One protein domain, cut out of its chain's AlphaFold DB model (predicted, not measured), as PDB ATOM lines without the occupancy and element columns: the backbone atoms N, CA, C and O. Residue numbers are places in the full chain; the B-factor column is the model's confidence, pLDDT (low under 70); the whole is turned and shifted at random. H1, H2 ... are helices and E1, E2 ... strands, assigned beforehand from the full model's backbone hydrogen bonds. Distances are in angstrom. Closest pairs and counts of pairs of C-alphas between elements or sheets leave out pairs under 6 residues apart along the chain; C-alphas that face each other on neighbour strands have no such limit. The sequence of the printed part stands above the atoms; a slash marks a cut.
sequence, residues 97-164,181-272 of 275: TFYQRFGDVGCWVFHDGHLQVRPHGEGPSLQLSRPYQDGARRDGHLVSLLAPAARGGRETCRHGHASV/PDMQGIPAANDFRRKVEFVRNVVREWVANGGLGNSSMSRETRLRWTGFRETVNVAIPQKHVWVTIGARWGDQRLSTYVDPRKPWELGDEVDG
ATOM      1  N   THR A  97     -53.521  10.303  -6.553       82.56
ATOM      2  CA  THR A  97     -53.932  11.220  -5.480       82.56
ATOM      3  C   THR A  97     -52.750  11.870  -4.784       82.56
ATOM      4  O   THR A  97     -52.902  12.941  -4.200       82.56
ATOM      5  N   PHE A  98     -51.573  11.255  -4.874       86.88
ATOM      6  CA  PHE A  98     -50.353  11.778  -4.286       86.88
ATOM      7  C   PHE A  98     -49.132  11.365  -5.110       86.88
ATOM      8  O   PHE A  98     -49.058  10.252  -5.637       86.88
ATOM      9  N   TYR A  99     -48.165  12.272  -5.203       89.88
ATOM     10  CA  TYR A  99     -46.887  12.023  -5.852       89.88
ATOM     11  C   TYR A  99     -45.748  12.569  -4.999       89.88
ATOM     12  O   TYR A  99     -45.781  13.720  -4.572       89.88
ATOM     13  N   GLN A 100     -44.705  11.770  -4.799       90.31
ATOM     14  CA  GLN A 100     -43.458  12.253  -4.223       90.31
ATOM     15  C   GLN A 100     -42.256  11.711  -4.975       90.31
ATOM     16  O   GLN A 100     -42.193  10.533  -5.310       90.31
ATOM     17  N   ARG A 101     -41.286  12.579  -5.236       91.19
ATOM     18  CA  ARG A 101     -40.013  12.230  -5.853       91.19
ATOM     19  C   ARG A 101     -38.896  12.345  -4.825       91.19
ATOM     20  O   ARG A 101     -38.840  13.330  -4.096       91.19
ATOM     21  N   PHE A 102     -38.003  11.367  -4.819       90.44
ATOM     22  CA  PHE A 102     -36.783  11.295  -4.023       90.44
ATOM     23  C   PHE A 102     -35.580  11.283  -4.964       90.44
ATOM     24  O   PHE A 102     -35.021  10.231  -5.270       90.44
ATOM     25  N   GLY A 103     -35.232  12.456  -5.490       89.12
ATOM     26  CA  GLY A 103     -34.163  12.617  -6.467       89.12
ATOM     27  C   GLY A 103     -34.513  11.987  -7.814       89.12
ATOM     28  O   GLY A 103     -35.186  12.591  -8.652       89.12
ATOM     29  N   ASP A 104     -34.048  10.765  -8.019       85.31
ATOM     30  CA  ASP A 104     -34.293   9.925  -9.184       85.31
ATOM     31  C   ASP A 104     -35.442   8.927  -8.963       85.31
ATOM     32  O   ASP A 104     -35.897   8.332  -9.921       85.31
ATOM     33  N   VAL A 105     -36.007   8.758  -7.767       87.62
ATOM     34  CA  VAL A 105     -37.125   7.812  -7.566       87.62
ATOM     35  C   VAL A 105     -38.464   8.529  -7.468       87.62
ATOM     36  O   VAL A 105     -38.644   9.373  -6.601       87.62
ATOM     37  N   GLY A 106     -39.433   8.172  -8.307       89.00
ATOM     38  CA  GLY A 106     -40.824   8.600  -8.161       89.00
ATOM     39  C   GLY A 106     -41.650   7.615  -7.332       89.00
ATOM     40  O   GLY A 106     -41.477   6.403  -7.442       89.00
ATOM     41  N   CYS A 107     -42.563   8.140  -6.523       88.88
ATOM     42  CA  CYS A 107     -43.567   7.411  -5.760       88.88
ATOM     43  C   CYS A 107     -44.946   7.979  -6.110       88.88
ATOM     44  O   CYS A 107     -45.176   9.174  -5.939       88.88
ATOM     45  N   TRP A 108     -45.860   7.136  -6.576       88.38
ATOM     46  CA  TRP A 108     -47.235   7.491  -6.920       88.38
ATOM     47  C   TRP A 108     -48.181   6.708  -6.032       88.38
ATOM     48  O   TRP A 108     -48.065   5.487  -5.939       88.38
ATOM     49  N   VAL A 109     -49.128   7.400  -5.413       84.81
ATOM     50  CA  VAL A 109     -50.235   6.773  -4.696       84.81
ATOM     51  C   VAL A 109     -51.508   7.023  -5.484       84.81
ATOM     52  O   VAL A 109     -51.801   8.157  -5.873       84.81
ATOM     53  N   PHE A 110     -52.239   5.948  -5.736       84.06
ATOM     54  CA  PHE A 110     -53.511   5.969  -6.433       84.06
ATOM     55  C   PHE A 110     -54.670   6.032  -5.440       84.06
ATOM     56  O   PHE A 110     -54.519   5.773  -4.244       84.06
ATOM     57  N   HIS A 111     -55.843   6.403  -5.939       77.00
ATOM     58  CA  HIS A 111     -57.036   6.615  -5.127       77.00
ATOM     59  C   HIS A 111     -57.491   5.370  -4.350       77.00
ATOM     60  O   HIS A 111     -58.002   5.493  -3.241       77.00
ATOM     61  N   ASP A 112     -57.227   4.179  -4.874       73.12
ATOM     62  CA  ASP A 112     -57.499   2.893  -4.227       73.12
ATOM     63  C   ASP A 112     -56.427   2.459  -3.204       73.12
ATOM     64  O   ASP A 112     -56.507   1.378  -2.617       73.12
ATOM     65  N   GLY A 113     -55.419   3.303  -2.967       73.31
ATOM     66  CA  GLY A 113     -54.314   3.038  -2.052       73.31
ATOM     67  C   GLY A 113     -53.185   2.200  -2.650       73.31
ATOM     68  O   GLY A 113     -52.275   1.816  -1.908       73.31
ATOM     69  N   HIS A 114     -53.199   1.921  -3.958       78.81
ATOM     70  CA  HIS A 114     -52.028   1.372  -4.638       78.81
ATOM     71  C   HIS A 114     -50.854   2.354  -4.566       78.81
ATOM     72  O   HIS A 114     -51.018   3.555  -4.761       78.81
ATOM     73  N   LEU A 115     -49.654   1.831  -4.317       80.88
ATOM     74  CA  LEU A 115     -48.406   2.589  -4.288       80.88
ATOM     75  C   LEU A 115     -47.474   2.049  -5.372       80.88
ATOM     76  O   LEU A 115     -47.060   0.894  -5.326       80.88
ATOM     77  N   GLN A 116     -47.093   2.885  -6.329       83.38
ATOM     78  CA  GLN A 116     -46.062   2.572  -7.313       83.38
ATOM     79  C   GLN A 116     -44.787   3.339  -6.979       83.38
ATOM     80  O   GLN A 116     -44.829   4.543  -6.756       83.38
ATOM     81  N   VAL A 117     -43.644   2.658  -6.985       82.12
ATOM     82  CA  VAL A 117     -42.316   3.250  -6.813       82.12
ATOM     83  C   VAL A 117     -41.474   2.921  -8.041       82.12
ATOM     84  O   VAL A 117     -41.250   1.754  -8.361       82.12
ATOM     85  N   ARG A 118     -41.013   3.948  -8.755       79.31
ATOM     86  CA  ARG A 118     -40.226   3.818  -9.989       79.31
ATOM     87  C   ARG A 118     -38.918   4.600  -9.853       79.31
ATOM     88  O   ARG A 118     -38.967   5.828  -9.789       79.31
ATOM     89  N   PRO A 119     -37.761   3.925  -9.810       70.94
ATOM     90  CA  PRO A 119     -36.472   4.572 -10.026       70.94
ATOM     91  C   PRO A 119     -36.377   5.134 -11.450       70.94
ATOM     92  O   PRO A 119     -36.934   4.550 -12.372       70.94
ATOM     93  N   HIS A 120     -35.695   6.258 -11.635       62.50
ATOM     94  CA  HIS A 120     -35.437   6.864 -12.940       62.50
ATOM     95  C   HIS A 120     -34.267   6.149 -13.628       62.50
ATOM     96  O   HIS A 120     -33.261   5.842 -12.987       62.50
ATOM     97  N   GLY A 121     -34.428   5.888 -14.926       55.09
ATOM     98  CA  GLY A 121     -33.659   4.913 -15.712       55.09
ATOM     99  C   GLY A 121     -34.561   3.753 -16.155       55.09
ATOM    100  O   GLY A 121     -35.616   3.552 -15.552       55.09
ATOM    101  N   GLU A 122     -34.167   2.994 -17.184       50.47
ATOM    102  CA  GLU A 122     -34.920   1.860 -17.771       50.47
ATOM    103  C   GLU A 122     -35.020   0.629 -16.835       50.47
ATOM    104  O   GLU A 122     -34.918  -0.527 -17.238       50.47
ATOM    105  N   GLY A 123     -35.166   0.856 -15.530       50.62
ATOM    106  CA  GLY A 123     -35.190  -0.175 -14.508       50.62
ATOM    107  C   GLY A 123     -36.606  -0.622 -14.121       50.62
ATOM    108  O   GLY A 123     -37.577   0.120 -14.276       50.62
ATOM    109  N   PRO A 124     -36.743  -1.810 -13.503       54.31
ATOM    110  CA  PRO A 124     -38.018  -2.309 -12.994       54.31
ATOM    111  C   PRO A 124     -38.701  -1.345 -12.028       54.31
ATOM    112  O   PRO A 124     -38.060  -0.870 -11.077       54.31
ATOM    113  N   SER A 125     -40.010  -1.166 -12.204       58.09
ATOM    114  CA  SER A 125     -40.877  -0.490 -11.238       58.09
ATOM    115  C   SER A 125     -41.394  -1.474 -10.187       58.09
ATOM    116  O   SER A 125     -41.669  -2.638 -10.475       58.09
ATOM    117  N   LEU A 126     -41.515  -1.014  -8.946       60.50
ATOM    118  CA  LEU A 126     -42.130  -1.771  -7.864       60.50
ATOM    119  C   LEU A 126     -43.553  -1.257  -7.656       60.50
ATOM    120  O   LEU A 126     -43.773  -0.055  -7.555       60.50
ATOM    121  N   GLN A 127     -44.523  -2.155  -7.572       59.59
ATOM    122  CA  GLN A 127     -45.902  -1.836  -7.233       59.59
ATOM    123  C   GLN A 127     -46.292  -2.567  -5.958       59.59
ATOM    124  O   GLN A 127     -46.077  -3.766  -5.818       59.59
ATOM    125  N   LEU A 128     -46.874  -1.839  -5.019       59.84
ATOM    126  CA  LEU A 128     -47.487  -2.374  -3.822       59.84
ATOM    127  C   LEU A 128     -48.989  -2.160  -3.939       59.84
ATOM    128  O   LEU A 128     -49.452  -1.038  -4.141       59.84
ATOM    129  N   SER A 129     -49.745  -3.236  -3.785       55.31
ATOM    130  CA  SER A 129     -51.196  -3.192  -3.735       55.31
ATOM    131  C   SER A 129     -51.711  -3.788  -2.435       55.31
ATOM    132  O   SER A 129     -51.132  -4.714  -1.852       55.31
ATOM    133  N   ARG A 130     -52.829  -3.242  -1.956       46.78
ATOM    134  CA  ARG A 130     -53.671  -3.963  -1.007       46.78
ATOM    135  C   ARG A 130     -54.517  -4.932  -1.834       46.78
ATOM    136  O   ARG A 130     -55.143  -4.479  -2.787       46.78
ATOM    137  N   PRO A 131     -54.532  -6.244  -1.543       42.09
ATOM    138  CA  PRO A 131     -55.506  -7.113  -2.178       42.09
ATOM    139  C   PRO A 131     -56.910  -6.596  -1.841       42.09
ATOM    140  O   PRO A 131     -57.196  -6.258  -0.690       42.09
ATOM    141  N   TYR A 132     -57.747  -6.499  -2.872       36.53
ATOM    142  CA  TYR A 132     -59.161  -6.169  -2.757       36.53
ATOM    143  C   TYR A 132     -59.814  -7.094  -1.720       36.53
ATOM    144  O   TYR A 132     -59.637  -8.314  -1.771       36.53
ATOM    145  N   GLN A 133     -60.493  -6.503  -0.733       40.88
ATOM    146  CA  GLN A 133     -61.126  -7.245   0.352       40.88
ATOM    147  C   GLN A 133     -62.431  -7.858  -0.140       40.88
ATOM    148  O   GLN A 133     -63.478  -7.227  -0.049       40.88
ATOM    149  N   ASP A 134     -62.369  -9.095  -0.620       30.20
ATOM    150  CA  ASP A 134     -63.565  -9.909  -0.802       30.20
ATOM    151  C   ASP A 134     -63.629 -10.964   0.310       30.20
ATOM    152  O   ASP A 134     -62.927 -11.976   0.282       30.20
ATOM    153  N   GLY A 135     -64.389 -10.646   1.364       34.94
ATOM    154  CA  GLY A 135     -64.973 -11.575   2.346       34.94
ATOM    155  C   GLY A 135     -64.070 -12.438   3.242       34.94
ATOM    156  O   GLY A 135     -64.540 -12.916   4.273       34.94
ATOM    157  N   ALA A 136     -62.791 -12.644   2.930       33.00
ATOM    158  CA  ALA A 136     -61.906 -13.532   3.679       33.00
ATOM    159  C   ALA A 136     -60.691 -12.770   4.215       33.00
ATOM    160  O   ALA A 136     -59.835 -12.313   3.460       33.00
ATOM    161  N   ARG A 137     -60.603 -12.672   5.549       32.88
ATOM    162  CA  ARG A 137     -59.453 -12.136   6.293       32.88
ATOM    163  C   ARG A 137     -58.143 -12.767   5.797       32.88
ATOM    164  O   ARG A 137     -57.779 -13.866   6.210       32.88
ATOM    165  N   ARG A 138     -57.420 -12.065   4.926       37.22
ATOM    166  CA  ARG A 138     -56.009 -12.323   4.623       37.22
ATOM    167  C   ARG A 138     -55.248 -11.009   4.755       37.22
ATOM    168  O   ARG A 138     -55.227 -10.199   3.836       37.22
ATOM    169  N   ASP A 139     -54.615 -10.828   5.912       34.38
ATOM    170  CA  ASP A 139     -53.704  -9.719   6.212       34.38
ATOM    171  C   ASP A 139     -52.386  -9.885   5.433       34.38
ATOM    172  O   ASP A 139     -51.360 -10.330   5.960       34.38
ATOM    173  N   GLY A 140     -52.410  -9.576   4.137       41.75
ATOM    174  CA  GLY A 140     -51.234  -9.613   3.268       41.75
ATOM    175  C   GLY A 140     -51.168  -8.387   2.367       41.75
ATOM    176  O   GLY A 140     -52.164  -8.006   1.766       41.75
ATOM    177  N   HIS A 141     -49.988  -7.781   2.247       46.56
ATOM    178  CA  HIS A 141     -49.713  -6.797   1.200       46.56
ATOM    179  C   HIS A 141     -49.144  -7.535  -0.017       46.56
ATOM    180  O   HIS A 141     -48.267  -8.394   0.128       46.56
ATOM    181  N   LEU A 142     -49.634  -7.223  -1.218       48.91
ATOM    182  CA  LEU A 142     -49.096  -7.789  -2.450       48.91
ATOM    183  C   LEU A 142     -48.032  -6.837  -3.001       48.91
ATOM    184  O   LEU A 142     -48.285  -5.648  -3.182       48.91
ATOM    185  N   VAL A 143     -46.831  -7.360  -3.245       50.53
ATOM    186  CA  VAL A 143     -45.733  -6.614  -3.861       50.53
ATOM    187  C   VAL A 143     -45.480  -7.213  -5.240       50.53
ATOM    188  O   VAL A 143     -45.039  -8.353  -5.373       50.53
ATOM    189  N   SER A 144     -45.766  -6.451  -6.282       54.78
ATOM    190  CA  SER A 144     -45.490  -6.805  -7.670       54.78
ATOM    191  C   SER A 144     -44.226  -6.088  -8.137       54.78
ATOM    192  O   SER A 144     -44.114  -4.871  -8.024       54.78
ATOM    193  N   LEU A 145     -43.267  -6.833  -8.678       49.50
ATOM    194  CA  LEU A 145     -42.157  -6.280  -9.444       49.50
ATOM    195  C   LEU A 145     -42.561  -6.276 -10.916       49.50
ATOM    196  O   LEU A 145     -42.814  -7.331 -11.493       49.50
ATOM    197  N   LEU A 146     -42.611  -5.099 -11.521       52.62
ATOM    198  CA  LEU A 146     -42.726  -4.943 -12.965       52.62
ATOM    199  C   LEU A 146     -41.322  -4.728 -13.510       52.62
ATOM    200  O   LEU A 146     -40.783  -3.628 -13.379       52.62
ATOM    201  N   ALA A 147     -40.722  -5.769 -14.080       36.66
ATOM    202  CA  ALA A 147     -39.420  -5.676 -14.725       36.66
ATOM    203  C   ALA A 147     -39.585  -5.523 -16.246       36.66
ATOM    204  O   ALA A 147     -40.431  -6.204 -16.832       36.66
ATOM    205  N   PRO A 148     -38.802  -4.650 -16.909       35.09
ATOM    206  CA  PRO A 148     -38.595  -4.787 -18.342       35.09
ATOM    207  C   PRO A 148     -37.897  -6.133 -18.573       35.09
ATOM    208  O   PRO A 148     -36.848  -6.410 -17.987       35.09
ATOM    209  N   ALA A 149     -38.519  -7.012 -19.352       33.09
ATOM    210  CA  ALA A 149     -37.922  -8.277 -19.739       33.09
ATOM    211  C   ALA A 149     -36.786  -8.001 -20.726       33.09
ATOM    212  O   ALA A 149     -36.904  -7.147 -21.607       33.09
ATOM    213  N   ALA A 150     -35.713  -8.784 -20.631       29.22
ATOM    214  CA  ALA A 150     -34.519  -8.668 -21.473       29.22
ATOM    215  C   ALA A 150     -34.778  -8.852 -22.990       29.22
ATOM    216  O   ALA A 150     -33.856  -8.725 -23.787       29.22
ATOM    217  N   ARG A 151     -36.017  -9.165 -23.400       27.05
ATOM    218  CA  ARG A 151     -36.432  -9.394 -24.796       27.05
ATOM    219  C   ARG A 151     -37.594  -8.497 -25.249       27.05
ATOM    220  O   ARG A 151     -38.392  -8.910 -26.080       27.05
ATOM    221  N   GLY A 152     -37.729  -7.292 -24.689       28.94
ATOM    222  CA  GLY A 152     -38.721  -6.310 -25.157       28.94
ATOM    223  C   GLY A 152     -40.171  -6.565 -24.714       28.94
ATOM    224  O   GLY A 152     -41.086  -5.935 -25.236       28.94
ATOM    225  N   GLY A 153     -40.392  -7.452 -23.738       31.97
ATOM    226  CA  GLY A 153     -41.682  -7.653 -23.061       31.97
ATOM    227  C   GLY A 153     -41.700  -7.042 -21.653       31.97
ATOM    228  O   GLY A 153     -40.650  -6.778 -21.078       31.97
ATOM    229  N   ARG A 154     -42.876  -6.806 -21.059       41.16
ATOM    230  CA  ARG A 154     -43.007  -6.462 -19.627       41.16
ATOM    231  C   ARG A 154     -43.385  -7.721 -18.853       41.16
ATOM    232  O   ARG A 154     -44.508  -8.198 -18.986       41.16
ATOM    233  N   GLU A 155     -42.487  -8.236 -18.021       39.34
ATOM    234  CA  GLU A 155     -42.774  -9.391 -17.164       39.34
ATOM    235  C   GLU A 155     -43.141  -8.922 -15.751       39.34
ATOM    236  O   GLU A 155     -42.442  -8.128 -15.115       39.34
ATOM    237  N   THR A 156     -44.288  -9.397 -15.253       42.75
ATOM    238  CA  THR A 156     -44.811  -9.016 -13.933       42.75
ATOM    239  C   THR A 156     -44.566 -10.145 -12.939       42.75
ATOM    240  O   THR A 156     -45.334 -11.102 -12.869       42.75
ATOM    241  N   CYS A 157     -43.514 -10.034 -12.131       38.44
ATOM    242  CA  CYS A 157     -43.199 -11.003 -11.081       38.44
ATOM    243  C   CYS A 157     -43.914 -10.630  -9.773       38.44
ATOM    244  O   CYS A 157     -43.631  -9.591  -9.171       38.44
ATOM    245  N   ARG A 158     -44.824 -11.479  -9.283       47.09
ATOM    246  CA  ARG A 158     -45.577 -11.228  -8.039       47.09
ATOM    247  C   ARG A 158     -44.947 -11.909  -6.841       47.09
ATOM    248  O   ARG A 158     -44.708 -13.111  -6.864       47.09
ATOM    249  N   HIS A 159     -44.803 -11.158  -5.758       44.44
ATOM    250  CA  HIS A 159     -44.386 -11.675  -4.465       44.44
ATOM    251  C   HIS A 159     -45.447 -11.312  -3.417       44.44
ATOM    252  O   HIS A 159     -45.650 -10.147  -3.070       44.44
ATOM    253  N   GLY A 160     -46.152 -12.317  -2.897       35.97
ATOM    254  CA  GLY A 160     -47.022 -12.121  -1.740       35.97
ATOM    255  C   GLY A 160     -46.178 -11.942  -0.480       35.97
ATOM    256  O   GLY A 160     -45.444 -12.856  -0.106       35.97
ATOM    257  N   HIS A 161     -46.287 -10.796   0.195       39.62
ATOM    258  CA  HIS A 161     -45.745 -10.631   1.543       39.62
ATOM    259  C   HIS A 161     -46.850 -10.956   2.554       39.62
ATOM    260  O   HIS A 161     -47.705 -10.126   2.864       39.62
ATOM    261  N   ALA A 162     -46.832 -12.183   3.081       33.47
ATOM    262  CA  ALA A 162     -47.572 -12.492   4.297       33.47
ATOM    263  C   ALA A 162     -46.919 -11.733   5.460       33.47
ATOM    264  O   ALA A 162     -45.705 -11.824   5.669       33.47
ATOM    265  N   SER A 163     -47.718 -10.959   6.192       31.75
ATOM    266  CA  SER A 163     -47.285 -10.319   7.426       31.75
ATOM    267  C   SER A 163     -46.790 -11.400   8.394       31.75
ATOM    268  O   SER A 163     -47.495 -12.356   8.713       31.75
ATOM    269  N   VAL A 164     -45.538 -11.291   8.847       30.83
ATOM    270  CA  VAL A 164     -45.018 -12.136   9.930       30.83
ATOM    271  C   VAL A 164     -45.595 -11.599  11.238       30.83
ATOM    272  O   VAL A 164     -44.903 -10.971  12.036       30.83
ATOM    273  N   PRO A 181     -37.364 -21.108 -12.869       58.25
ATOM    274  CA  PRO A 181     -35.910 -21.002 -12.746       58.25
ATOM    275  C   PRO A 181     -35.315 -19.847 -13.564       58.25
ATOM    276  O   PRO A 181     -34.385 -19.198 -13.077       58.25
ATOM    277  N   ASP A 182     -35.907 -19.505 -14.712       57.94
ATOM    278  CA  ASP A 182     -35.459 -18.390 -15.555       57.94
ATOM    279  C   ASP A 182     -35.749 -17.014 -14.916       57.94
ATOM    280  O   ASP A 182     -35.020 -16.041 -15.128       57.94
ATOM    281  N   MET A 183     -36.763 -16.932 -14.048       53.47
ATOM    282  CA  MET A 183     -37.141 -15.714 -13.320       53.47
ATOM    283  C   MET A 183     -36.467 -15.572 -11.947       53.47
ATOM    284  O   MET A 183     -36.490 -14.487 -11.361       53.47
ATOM    285  N   GLN A 184     -35.836 -16.621 -11.406       59.91
ATOM    286  CA  GLN A 184     -35.228 -16.577 -10.064       59.91
ATOM    287  C   GLN A 184     -34.028 -15.618  -9.962       59.91
ATOM    288  O   GLN A 184     -33.783 -15.054  -8.891       59.91
ATOM    289  N   GLY A 185     -33.298 -15.394 -11.061       60.66
ATOM    290  CA  GLY A 185     -32.153 -14.473 -11.112       60.66
ATOM    291  C   GLY A 185     -32.536 -12.995 -11.263       60.66
ATOM    292  O   GLY A 185     -31.780 -12.113 -10.846       60.66
ATOM    293  N   ILE A 186     -33.731 -12.711 -11.794       64.12
ATOM    294  CA  ILE A 186     -34.190 -11.356 -12.140       64.12
ATOM    295  C   ILE A 186     -34.253 -10.427 -10.911       64.12
ATOM    296  O   ILE A 186     -33.777  -9.293 -11.012       64.12
ATOM    297  N   PRO A 187     -34.764 -10.843  -9.730       64.06
ATOM    298  CA  PRO A 187     -34.782  -9.982  -8.546       64.06
ATOM    299  C   PRO A 187     -33.385  -9.620  -8.029       64.06
ATOM    300  O   PRO A 187     -33.174  -8.495  -7.574       64.06
ATOM    301  N   ALA A 188     -32.432 -10.556  -8.087       63.91
ATOM    302  CA  ALA A 188     -31.057 -10.311  -7.656       63.91
ATOM    303  C   ALA A 188     -30.336  -9.363  -8.623       63.91
ATOM    304  O   ALA A 188     -29.716  -8.403  -8.174       63.91
ATOM    305  N   ALA A 189     -30.504  -9.573  -9.933       61.88
ATOM    306  CA  ALA A 189     -29.944  -8.711 -10.974       61.88
ATOM    307  C   ALA A 189     -30.486  -7.269 -10.923       61.88
ATOM    308  O   ALA A 189     -29.801  -6.332 -11.315       61.88
ATOM    309  N   ASN A 190     -31.702  -7.079 -10.402       67.06
ATOM    310  CA  ASN A 190     -32.388  -5.786 -10.364       67.06
ATOM    311  C   ASN A 190     -32.366  -5.080  -9.003       67.06
ATOM    312  O   ASN A 190     -33.163  -4.159  -8.772       67.06
ATOM    313  N   ASP A 191     -31.499  -5.518  -8.088       72.31
ATOM    314  CA  ASP A 191     -31.357  -4.918  -6.759       72.31
ATOM    315  C   ASP A 191     -32.677  -4.912  -5.954       72.31
ATOM    316  O   ASP A 191     -32.947  -4.035  -5.127       72.31
ATOM    317  N   PHE A 192     -33.538  -5.913  -6.185       73.69
ATOM    318  CA  PHE A 192     -34.909  -5.952  -5.668       73.69
ATOM    319  C   PHE A 192     -34.977  -5.787  -4.149       73.69
ATOM    320  O   PHE A 192     -35.805  -5.034  -3.638       73.69
ATOM    321  N   ARG A 193     -34.074  -6.444  -3.410       76.44
ATOM    322  CA  ARG A 193     -34.017  -6.326  -1.945       76.44
ATOM    323  C   ARG A 193     -33.756  -4.892  -1.495       76.44
ATOM    324  O   ARG A 193     -34.446  -4.420  -0.594       76.44
ATOM    325  N   ARG A 194     -32.822  -4.190  -2.144       80.62
ATOM    326  CA  ARG A 194     -32.547  -2.777  -1.854       80.62
ATOM    327  C   ARG A 194     -33.744  -1.904  -2.210       80.62
ATOM    328  O   ARG A 194     -34.068  -1.003  -1.447       80.62
ATOM    329  N   LYS A 195     -34.451  -2.194  -3.312       78.62
ATOM    330  CA  LYS A 195     -35.682  -1.473  -3.690       78.62
ATOM    331  C   LYS A 195     -36.767  -1.629  -2.628       78.62
ATOM    332  O   LYS A 195     -37.341  -0.635  -2.195       78.62
ATOM    333  N   VAL A 196     -37.010  -2.852  -2.156       81.12
ATOM    334  CA  VAL A 196     -37.971  -3.123  -1.072       81.12
ATOM    335  C   VAL A 196     -37.559  -2.418   0.221       81.12
ATOM    336  O   VAL A 196     -38.400  -1.832   0.899       81.12
ATOM    337  N   GLU A 197     -36.269  -2.423   0.559       84.94
ATOM    338  CA  GLU A 197     -35.755  -1.696   1.718       84.94
ATOM    339  C   GLU A 197     -35.930  -0.178   1.586       84.94
ATOM    340  O   GLU A 197     -36.349   0.472   2.542       84.94
ATOM    341  N   PHE A 198     -35.689   0.381   0.401       87.00
ATOM    342  CA  PHE A 198     -35.931   1.791   0.123       87.00
ATOM    343  C   PHE A 198     -37.407   2.148   0.309       87.00
ATOM    344  O   PHE A 198     -37.716   3.080   1.047       87.00
ATOM    345  N   VAL A 199     -38.328   1.358  -0.257       85.62
ATOM    346  CA  VAL A 199     -39.773   1.563  -0.053       85.62
ATOM    347  C   VAL A 199     -40.151   1.463   1.423       85.62
ATOM    348  O   VAL A 199     -40.905   2.295   1.924       85.62
ATOM    349  N   ARG A 200     -39.588   0.496   2.158       86.75
ATOM    350  CA  ARG A 200     -39.797   0.382   3.608       86.75
ATOM    351  C   ARG A 200     -39.336   1.642   4.345       86.75
ATOM    352  O   ARG A 200     -40.014   2.067   5.275       86.75
ATOM    353  N   ASN A 201     -38.202   2.222   3.958       89.69
ATOM    354  CA  ASN A 201     -37.667   3.428   4.588       89.69
ATOM    355  C   ASN A 201     -38.529   4.660   4.278       89.69
ATOM    356  O   ASN A 201     -38.817   5.416   5.198       89.69
ATOM    357  N   VAL A 202     -39.020   4.800   3.041       89.00
ATOM    358  CA  VAL A 202     -39.971   5.857   2.650       89.00
ATOM    359  C   VAL A 202     -41.239   5.788   3.500       89.00
ATOM    360  O   VAL A 202     -41.620   6.764   4.141       89.00
ATOM    361  N   VAL A 203     -41.868   4.611   3.577       87.38
ATOM    362  CA  VAL A 203     -43.089   4.432   4.378       87.38
ATOM    363  C   VAL A 203     -42.813   4.675   5.864       87.38
ATOM    364  O   VAL A 203     -43.627   5.293   6.545       87.38
ATOM    365  N   ARG A 204     -41.662   4.225   6.381       89.19
ATOM    366  CA  ARG A 204     -41.259   4.473   7.771       89.19
ATOM    367  C   ARG A 204     -41.118   5.964   8.061       89.19
ATOM    368  O   ARG A 204     -41.563   6.398   9.116       89.19
ATOM    369  N   GLU A 205     -40.516   6.720   7.153       89.12
ATOM    370  CA  GLU A 205     -40.328   8.157   7.321       89.12
ATOM    371  C   GLU A 205     -41.666   8.904   7.313       89.12
ATOM    372  O   GLU A 205     -41.927   9.694   8.216       89.12
ATOM    373  N   TRP A 206     -42.566   8.562   6.388       88.50
ATOM    374  CA  TRP A 206     -43.926   9.108   6.377       88.50
ATOM    375  C   TRP A 206     -44.671   8.844   7.687       88.50
ATOM    376  O   TRP A 206     -45.305   9.741   8.238       88.50
ATOM    377  N   VAL A 207     -44.586   7.621   8.218       87.81
ATOM    378  CA  VAL A 207     -45.231   7.274   9.494       87.81
ATOM    379  C   VAL A 207     -44.598   8.041  10.658       87.81
ATOM    380  O   VAL A 207     -45.327   8.595  11.479       87.81
ATOM    381  N   ALA A 208     -43.266   8.109  10.722       88.12
ATOM    382  CA  ALA A 208     -42.546   8.800  11.791       88.12
ATOM    383  C   ALA A 208     -42.819  10.313  11.806       88.12
ATOM    384  O   ALA A 208     -42.947  10.901  12.877       88.12
ATOM    385  N   ASN A 209     -42.975  10.924  10.632       87.12
ATOM    386  CA  ASN A 209     -43.203  12.360  10.486       87.12
ATOM    387  C   ASN A 209     -44.697  12.734  10.419       87.12
ATOM    388  O   ASN A 209     -45.042  13.845  10.016       87.12
ATOM    389  N   GLY A 210     -45.607  11.829  10.794       82.62
ATOM    390  CA  GLY A 210     -47.023  12.154  10.988       82.62
ATOM    391  C   GLY A 210     -47.889  12.184   9.724       82.62
ATOM    392  O   GLY A 210     -48.960  12.797   9.739       82.62
ATOM    393  N   GLY A 211     -47.475  11.532   8.633       81.00
ATOM    394  CA  GLY A 211     -48.354  11.306   7.486       81.00
ATOM    395  C   GLY A 211     -47.666  11.098   6.139       81.00
ATOM    396  O   GLY A 211     -46.468  11.309   5.962       81.00
ATOM    397  N   LEU A 212     -48.478  10.700   5.158       83.06
ATOM    398  CA  LEU A 212     -48.074  10.537   3.762       83.06
ATOM    399  C   LEU A 212     -47.412  11.815   3.226       83.06
ATOM    400  O   LEU A 212     -47.990  12.900   3.299       83.06
ATOM    401  N   GLY A 213     -46.214  11.666   2.660       80.69
ATOM    402  CA  GLY A 213     -45.473  12.760   2.037       80.69
ATOM    403  C   GLY A 213     -44.557  13.552   2.956       80.69
ATOM    404  O   GLY A 213     -43.726  14.319   2.459       80.69
ATOM    405  N   ASN A 214     -44.643  13.321   4.266       84.88
ATOM    406  CA  ASN A 214     -43.789  13.976   5.242       84.88
ATOM    407  C   ASN A 214     -42.429  13.288   5.279       84.88
ATOM    408  O   ASN A 214     -42.184  12.387   6.077       84.88
ATOM    409  N   SER A 215     -41.544  13.705   4.387       85.44
ATOM    410  CA  SER A 215     -40.162  13.235   4.345       85.44
ATOM    411  C   SER A 215     -39.228  14.375   4.713       85.44
ATOM    412  O   SER A 215     -39.531  15.538   4.438       85.44
ATOM    413  N   SER A 216     -38.092  14.054   5.317       85.56
ATOM    414  CA  SER A 216     -37.050  15.028   5.566       85.56
ATOM    415  C   SER A 216     -36.515  15.541   4.239       85.56
ATOM    416  O   SER A 216     -36.132  14.783   3.346       85.56
ATOM    417  N   MET A 217     -36.486  16.861   4.130       83.25
ATOM    418  CA  MET A 217     -35.951  17.577   2.978       83.25
ATOM    419  C   MET A 217     -34.555  18.154   3.268       83.25
ATOM    420  O   MET A 217     -33.962  18.785   2.393       83.25
ATOM    421  N   SER A 218     -34.010  17.916   4.472       85.06
ATOM    422  CA  SER A 218     -32.668  18.371   4.868       85.06
ATOM    423  C   SER A 218     -31.595  17.712   4.001       85.06
ATOM    424  O   SER A 218     -31.727  16.554   3.600       85.06
ATOM    425  N   ARG A 219     -30.503  18.429   3.720       83.19
ATOM    426  CA  ARG A 219     -29.433  17.925   2.848       83.19
ATOM    427  C   ARG A 219     -28.805  16.634   3.372       83.19
ATOM    428  O   ARG A 219     -28.485  15.752   2.580       83.19
ATOM    429  N   GLU A 220     -28.667  16.523   4.684       83.50
ATOM    430  CA  GLU A 220     -28.004  15.421   5.376       83.50
ATOM    431  C   GLU A 220     -28.898  14.183   5.465       83.50
ATOM    432  O   GLU A 220     -28.409  13.058   5.355       83.50
ATOM    433  N   THR A 221     -30.208  14.383   5.645       85.50
ATOM    434  CA  THR A 221     -31.137  13.301   6.010       85.50
ATOM    435  C   THR A 221     -32.144  12.941   4.922       85.50
ATOM    436  O   THR A 221     -32.786  11.899   5.038       85.50
ATOM    437  N   ARG A 222     -32.263  13.729   3.839       88.81
ATOM    438  CA  ARG A 222     -33.205  13.420   2.752       88.81
ATOM    439  C   ARG A 222     -32.928  12.061   2.122       88.81
ATOM    440  O   ARG A 222     -31.805  11.764   1.687       88.81
ATOM    441  N   LEU A 223     -33.982  11.250   2.039       90.00
ATOM    442  CA  LEU A 223     -33.926   9.934   1.418       90.00
ATOM    443  C   LEU A 223     -33.538  10.040  -0.052       90.00
ATOM    444  O   LEU A 223     -34.034  10.885  -0.796       90.00
ATOM    445  N   ARG A 224     -32.663   9.136  -0.479       89.06
ATOM    446  CA  ARG A 224     -32.213   9.025  -1.864       89.06
ATOM    447  C   ARG A 224     -31.907   7.582  -2.201       89.06
ATOM    448  O   ARG A 224     -31.493   6.813  -1.332       89.06
ATOM    449  N   TRP A 225     -32.114   7.216  -3.456       87.88
ATOM    450  CA  TRP A 225     -31.709   5.906  -3.930       87.88
ATOM    451  C   TRP A 225     -30.192   5.846  -4.043       87.88
ATOM    452  O   TRP A 225     -29.569   6.756  -4.583       87.88
ATOM    453  N   THR A 226     -29.599   4.767  -3.542       85.25
ATOM    454  CA  THR A 226     -28.149   4.509  -3.587       85.25
ATOM    455  C   THR A 226     -27.820   3.141  -4.187       85.25
ATOM    456  O   THR A 226     -26.663   2.732  -4.183       85.25
ATOM    457  N   GLY A 227     -28.826   2.417  -4.689       77.75
ATOM    458  CA  GLY A 227     -28.629   1.145  -5.383       77.75
ATOM    459  C   GLY A 227     -28.257   1.325  -6.853       77.75
ATOM    460  O   GLY A 227     -27.944   2.437  -7.297       77.75
ATOM    461  N   PHE A 228     -28.306   0.213  -7.589       72.69
ATOM    462  CA  PHE A 228     -27.926   0.142  -8.995       72.69
ATOM    463  C   PHE A 228     -28.681   1.167  -9.845       72.69
ATOM    464  O   PHE A 228     -29.882   1.403  -9.659       72.69
ATOM    465  N   ARG A 229     -27.945   1.783 -10.768       74.56
ATOM    466  CA  ARG A 229     -28.440   2.756 -11.735       74.56
ATOM    467  C   ARG A 229     -27.606   2.680 -13.000       74.56
ATOM    468  O   ARG A 229     -26.459   2.236 -12.963       74.56
ATOM    469  N   GLU A 230     -28.169   3.162 -14.092       70.06
ATOM    470  CA  GLU A 230     -27.434   3.301 -15.336       70.06
ATOM    471  C   GLU A 230     -26.408   4.436 -15.220       70.06
ATOM    472  O   GLU A 230     -26.732   5.561 -14.842       70.06
ATOM    473  N   THR A 231     -25.144   4.124 -15.505       72.94
ATOM    474  CA  THR A 231     -24.026   5.083 -15.458       72.94
ATOM    475  C   THR A 231     -23.369   5.292 -16.822       72.94
ATOM    476  O   THR A 231     -22.373   6.012 -16.920       72.94
ATOM    477  N   VAL A 232     -23.889   4.643 -17.867       71.25
ATOM    478  CA  VAL A 232     -23.378   4.713 -19.241       71.25
ATOM    479  C   VAL A 232     -24.189   5.760 -20.006       71.25
ATOM    480  O   VAL A 232     -25.399   5.821 -19.850       71.25
ATOM    481  N   ASN A 233     -23.525   6.620 -20.787       70.62
ATOM    482  CA  ASN A 233     -24.148   7.693 -21.586       70.62
ATOM    483  C   ASN A 233     -25.041   8.682 -20.809       70.62
ATOM    484  O   ASN A 233     -25.846   9.404 -21.395       70.62
ATOM    485  N   VAL A 234     -24.869   8.765 -19.492       72.06
ATOM    486  CA  VAL A 234     -25.592   9.717 -18.650       72.06
ATOM    487  C   VAL A 234     -24.860  11.054 -18.565       72.06
ATOM    488  O   VAL A 234     -23.641  11.101 -18.412       72.06
ATOM    489  N   ALA A 235     -25.612  12.155 -18.623       73.69
ATOM    490  CA  ALA A 235     -25.072  13.489 -18.371       73.69
ATOM    491  C   ALA A 235     -24.562  13.594 -16.924       73.69
ATOM    492  O   ALA A 235     -25.281  13.223 -16.000       73.69
ATOM    493  N   ILE A 236     -23.347  14.106 -16.715       81.00
ATOM    494  CA  ILE A 236     -22.760  14.315 -15.382       81.00
ATOM    495  C   ILE A 236     -22.429  15.811 -15.240       81.00
ATOM    496  O   ILE A 236     -21.686  16.323 -16.078       81.00
ATOM    497  N   PRO A 237     -22.940  16.518 -14.211       83.50
ATOM    498  CA  PRO A 237     -23.827  16.034 -13.146       83.50
ATOM    499  C   PRO A 237     -25.308  15.941 -13.568       83.50
ATOM    500  O   PRO A 237     -25.785  16.715 -14.399       83.50
ATOM    501  N   GLN A 238     -26.069  15.034 -12.945       84.50
ATOM    502  CA  GLN A 238     -27.518  14.919 -13.142       84.50
ATOM    503  C   GLN A 238     -28.289  15.799 -12.160       84.50
ATOM    504  O   GLN A 238     -27.939  15.901 -10.986       84.50
ATOM    505  N   LYS A 239     -29.396  16.394 -12.616       87.81
ATOM    506  CA  LYS A 239     -30.323  17.117 -11.738       87.81
ATOM    507  C   LYS A 239     -31.266  16.132 -11.046       87.81
ATOM    508  O   LYS A 239     -32.160  15.573 -11.678       87.81
ATOM    509  N   HIS A 240     -31.107  15.970  -9.740       89.06
ATOM    510  CA  HIS A 240     -32.036  15.233  -8.892       89.06
ATOM    511  C   HIS A 240     -33.061  16.188  -8.282       89.06
ATOM    512  O   HIS A 240     -32.727  17.316  -7.916       89.06
ATOM    513  N   VAL A 241     -34.317  15.745  -8.183       89.62
ATOM    514  CA  VAL A 241     -35.421  16.564  -7.669       89.62
ATOM    515  C   VAL A 241     -36.143  15.825  -6.553       89.62
ATOM    516  O   VAL A 241     -36.638  14.716  -6.750       89.62
ATOM    517  N   TRP A 242     -36.258  16.477  -5.403       91.25
ATOM    518  CA  TRP A 242     -37.144  16.081  -4.322       91.25
ATOM    519  C   TRP A 242     -38.381  16.943  -4.407       91.25
ATOM    520  O   TRP A 242     -38.288  18.163  -4.319       91.25
ATOM    521  N   VAL A 243     -39.532  16.332  -4.653       91.00
ATOM    522  CA  VAL A 243     -40.786  17.077  -4.750       91.00
ATOM    523  C   VAL A 243     -41.906  16.302  -4.105       91.00
ATOM    524  O   VAL A 243     -41.971  15.091  -4.262       91.00
ATOM    525  N   THR A 244     -42.796  17.001  -3.422       88.94
ATOM    526  CA  THR A 244     -44.036  16.445  -2.888       88.94
ATOM    527  C   THR A 244     -45.208  17.145  -3.543       88.94
ATOM    528  O   THR A 244     -45.172  18.364  -3.680       88.94
ATOM    529  N   ILE A 245     -46.215  16.384  -3.961       85.94
ATOM    530  CA  ILE A 245     -47.473  16.892  -4.497       85.94
ATOM    531  C   ILE A 245     -48.618  16.172  -3.792       85.94
ATOM    532  O   ILE A 245     -48.744  14.947  -3.887       85.94
ATOM    533  N   GLY A 246     -49.465  16.943  -3.115       76.31
ATOM    534  CA  GLY A 246     -50.618  16.437  -2.375       76.31
ATOM    535  C   GLY A 246     -50.297  15.985  -0.949       76.31
ATOM    536  O   GLY A 246     -51.033  15.160  -0.407       76.31
ATOM    537  N   ALA A 247     -49.217  16.483  -0.334       73.94
ATOM    538  CA  ALA A 247     -48.962  16.218   1.084       73.94
ATOM    539  C   ALA A 247     -49.878  17.044   1.994       73.94
ATOM    540  O   ALA A 247     -50.209  18.194   1.706       73.94
ATOM    541  N   ARG A 248     -50.240  16.468   3.150       67.12
ATOM    542  CA  ARG A 248     -51.138  17.102   4.133       67.12
ATOM    543  C   ARG A 248     -50.624  18.460   4.632       67.12
ATOM    544  O   ARG A 248     -51.426  19.324   4.961       67.12
ATOM    545  N   TRP A 249     -49.306  18.645   4.665       68.12
ATOM    546  CA  TRP A 249     -48.643  19.824   5.233       68.12
ATOM    547  C   TRP A 249     -48.006  20.731   4.179       68.12
ATOM    548  O   TRP A 249     -47.167  21.572   4.495       68.12
ATOM    549  N   GLY A 250     -48.433  20.572   2.928       73.94
ATOM    550  CA  GLY A 250     -47.976  21.374   1.808       73.94
ATOM    551  C   GLY A 250     -46.912  20.691   0.963       73.94
ATOM    552  O   GLY A 250     -46.281  19.701   1.336       73.94
ATOM    553  N   ASP A 251     -46.740  21.269  -0.215       83.25
ATOM    554  CA  ASP A 251     -45.876  20.760  -1.260       83.25
ATOM    555  C   ASP A 251     -44.538  21.497  -1.212       83.25
ATOM    556  O   ASP A 251     -44.481  22.726  -1.138       83.25
ATOM    557  N   GLN A 252     -43.445  20.742  -1.255       83.00
ATOM    558  CA  GLN A 252     -42.090  21.284  -1.275       83.00
ATOM    559  C   GLN A 252     -41.356  20.770  -2.499       83.00
ATOM    560  O   GLN A 252     -41.621  19.664  -2.972       83.00
ATOM    561  N   ARG A 253     -40.420  21.574  -3.005       88.56
ATOM    562  CA  ARG A 253     -39.539  21.193  -4.104       88.56
ATOM    563  C   ARG A 253     -38.122  21.662  -3.826       88.56
ATOM    564  O   ARG A 253     -37.897  22.850  -3.630       88.56
ATOM    565  N   LEU A 254     -37.186  20.728  -3.899       89.06
ATOM    566  CA  LEU A 254     -35.754  20.974  -3.865       89.06
ATOM    567  C   LEU A 254     -35.103  20.264  -5.040       89.06
ATOM    568  O   LEU A 254     -35.528  19.182  -5.449       89.06
ATOM    569  N   SER A 255     -34.044  20.858  -5.563       89.81
ATOM    570  CA  SER A 255     -33.272  20.261  -6.640       89.81
ATOM    571  C   SER A 255     -31.788  20.379  -6.333       89.81
ATOM    572  O   SER A 255     -31.339  21.451  -5.937       89.81
ATOM    573  N   THR A 256     -31.022  19.316  -6.565       89.88
ATOM    574  CA  THR A 256     -29.559  19.324  -6.412       89.88
ATOM    575  C   THR A 256     -28.892  18.603  -7.570       89.88
ATOM    576  O   THR A 256     -29.489  17.722  -8.195       89.88
ATOM    577  N   TYR A 257     -27.642  18.950  -7.842       89.31
ATOM    578  CA  TYR A 257     -26.804  18.180  -8.752       89.31
ATOM    579  C   TYR A 257     -26.235  16.947  -8.047       89.31
ATOM    580  O   TYR A 257     -25.851  17.011  -6.881       89.31
ATOM    581  N   VAL A 258     -26.215  15.809  -8.735       87.31
ATOM    582  CA  VAL A 258     -25.703  14.534  -8.219       87.31
ATOM    583  C   VAL A 258     -24.869  13.869  -9.304       87.31
ATOM    584  O   VAL A 258     -25.268  13.832 -10.470       87.31
ATOM    585  N   ASP A 259     -23.707  13.342  -8.924       86.50
ATOM    586  CA  ASP A 259     -22.938  12.446  -9.785       86.50
ATOM    587  C   ASP A 259     -23.539  11.030  -9.683       86.50
ATOM    588  O   ASP A 259     -23.527  10.441  -8.596       86.50
ATOM    589  N   PRO A 260     -24.047  10.439 -10.782       81.19
ATOM    590  CA  PRO A 260     -24.578   9.075 -10.775       81.19
ATOM    591  C   PRO A 260     -23.565   8.024 -10.306       81.19
ATOM    592  O   PRO A 260     -23.953   6.974  -9.798       81.19
ATOM    593  N   ARG A 261     -22.262   8.286 -10.447       82.12
ATOM    594  CA  ARG A 261     -21.195   7.378  -9.996       82.12
ATOM    595  C   ARG A 261     -20.982   7.438  -8.485       82.12
ATOM    596  O   ARG A 261     -20.447   6.495  -7.909       82.12
ATOM    597  N   LYS A 262     -21.409   8.529  -7.846       84.38
ATOM    598  CA  LYS A 262     -21.299   8.768  -6.404       84.38
ATOM    599  C   LYS A 262     -22.624   9.296  -5.843       84.38
ATOM    600  O   LYS A 262     -22.687  10.414  -5.337       84.38
ATOM    601  N   PRO A 263     -23.701   8.494  -5.866       80.56
ATOM    602  CA  PRO A 263     -25.037   8.956  -5.479       80.56
ATOM    603  C   PRO A 263     -25.191   9.281  -3.985       80.56
ATOM    604  O   PRO A 263     -26.212   9.814  -3.548       80.56
ATOM    605  N   TRP A 264     -24.192   8.940  -3.169       84.88
ATOM    606  CA  TRP A 264     -24.123   9.348  -1.770       84.88
ATOM    607  C   TRP A 264     -23.627  10.794  -1.595       84.88
ATOM    608  O   TRP A 264     -23.900  11.368  -0.544       84.88
ATOM    609  N   GLU A 265     -22.978  11.392  -2.596       86.25
ATOM    610  CA  GLU A 265     -22.485  12.774  -2.587       86.25
ATOM    611  C   GLU A 265     -23.488  13.703  -3.288       86.25
ATOM    612  O   GLU A 265     -23.770  13.571  -4.479       86.25
ATOM    613  N   LEU A 266     -24.052  14.654  -2.536       85.88
ATOM    614  CA  LEU A 266     -24.910  15.701  -3.095       85.88
ATOM    615  C   LEU A 266     -24.055  16.913  -3.462       85.88
ATOM    616  O   LEU A 266     -23.419  17.499  -2.582       85.88
ATOM    617  N   GLY A 267     -24.082  17.297  -4.736       85.38
ATOM    618  CA  GLY A 267     -23.487  18.530  -5.240       85.38
ATOM    619  C   GLY A 267     -24.326  19.762  -4.901       85.38
ATOM    620  O   GLY A 267     -25.106  19.767  -3.943       85.38
ATOM    621  N   ASP A 268     -24.152  20.818  -5.688       86.00
ATOM    622  CA  ASP A 268     -24.767  22.116  -5.415       86.00
ATOM    623  C   ASP A 268     -26.293  22.096  -5.556       86.00
ATOM    624  O   ASP A 268     -26.869  21.364  -6.372       86.00
ATOM    625  N   GLU A 269     -26.960  22.917  -4.741       85.00
ATOM    626  CA  GLU A 269     -28.403  23.108  -4.835       85.00
ATOM    627  C   GLU A 269     -28.734  23.970  -6.057       85.00
ATOM    628  O   GLU A 269     -28.155  25.032  -6.269       85.00
ATOM    629  N   VAL A 270     -29.663  23.491  -6.883       80.50
ATOM    630  CA  VAL A 270     -30.072  24.168  -8.124       80.50
ATOM    631  C   VAL A 270     -31.139  25.215  -7.841       80.50
ATOM    632  O   VAL A 270     -31.129  26.298  -8.418       80.50
ATOM    633  N   ASP A 271     -32.070  24.877  -6.953       69.06
ATOM    634  CA  ASP A 271     -33.133  25.772  -6.524       69.06
ATOM    635  C   ASP A 271     -32.760  26.245  -5.112       69.06
ATOM    636  O   ASP A 271     -33.068  25.575  -4.129       69.06
ATOM    637  N   GLY A 272     -32.035  27.364  -5.006       50.62
ATOM    638  CA  GLY A 272     -31.772  27.991  -3.710       50.62
ATOM    639  C   GLY A 272     -33.100  28.333  -3.035       50.62
ATOM    640  O   GLY A 272     -34.011  28.827  -3.706       50.62
TER     641      GLY A 272
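Overview. This is residues 97 to 164 and 181 to 272 of the 275 residues of the protein "Serine/threonine protein kinase" of Ophiocordyceps sinensis (strain Co18 / CGMCC 3.14243) (UniProt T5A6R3). One broad, twisted sheet of nine antiparallel strands makes a wall, and the long helix H2 crosses one of its faces slantwise, over E3 and E4; the other face has no named helix. The small helix H1 lies just before H2 and reaches the sheet with residues 186 to 187, and the long link of residues 209 to 237 runs from the end of H2 to E7, passing partly on the side of the sheet where H2 lies. The printed part has 160 residues, with E1 to E6, then H1 and H2, then E7 to E9 along the chain; across the sheet the order is E6, E5, E4, E3, E2, E1, E7, E8, E9. The class is mixed, helices and strands, in two layers, H2 being on one face of the sheet. The whole is compact, with a radius of gyration of the C-alphas of 16.7 A and spans of 52 by 41 by 25 A.

Arrangement. E1, residues 97 to 103, and E2, residues 105 to 110, form a hairpin at 172 degrees, with N 107 and O 100 at 2.7 A. E3, residues 115 to 119, is antiparallel to E2, with N 106 and O 118 at 2.8 A. E4, residues 125 to 129, forms a hairpin with E3, with N 117 and O 126 at 2.8 A. E5, residues 140 to 148, is the next antiparallel neighbour, with N 144 and O 127 at 2.7 A. E6, residues 154 to 162, is an edge strand beside E5, with N 145 and O 157 at 2.8 A. E1 to E6 are a meander, each strand the antiparallel neighbour of the one before. H1, residues 186 to 189, only grazes the sheet, with its residues 186 to 187. H2, residues 192 to 208, is close to H1 but not clearly touching it, the closest C-alphas being those of Pro 187 and Arg 193, 7.6 A apart. H2 is on the sheet at a height over the sheet of 9.6 A; it lies over E4 and E3, and only just not over E2, on which 2 of its 17 C-alphas fall. On the local plane its line and that of E3 stand at 55 degrees, slantwise to the strands, and the closest C-alphas of H2 and E3 are those of Val 199 and Val 117, 7.4 A apart. In H2 every O i to N i+4 pair is within hydrogen-bond range; H1 is too short for such a pair. E7, residues 238 to 245, is antiparallel to E1 at 154 degrees, with N 101 and O 243 at 2.8 A. E8, residues 253 to 258, follows with N 240 and O 256 at 2.8 A, and E9, residues 266 to 269, is the other edge strand, with N 267 and O 257 at 2.8 A. E7 to E9 are a second meander. E6 and E9 are apart.

Along the chain. E1 begins at C-alpha 97, (-53.932, 11.220, -5.480), and measures 19.8 A from first to last C-alpha. E5 measures 25.5 A, E6 25.1 A and E7 21.8 A. H2 runs 24.1 A, from C-alpha 192 at (-34.909, -5.952, -5.668) to C-alpha 208. E9 ends at C-alpha 269, (-28.403, 23.108, -4.835).

Size, cuts and confidence. The two C-alphas farthest apart are those of Gly 135 and Asp 268, at 53.0 A. Residues 165 to 180 are not printed, and C-alphas 164 and 181 are 26.0 A apart across this cut. Of the links that are printed whole, H2 to E7 is long, with 29 residues. Mean pLDDT of the printed part is 70.2; residues 120 to 164, 181 to 190, 248 to 249 and 271 to 272 are under 70, and E6 has a mean of 40.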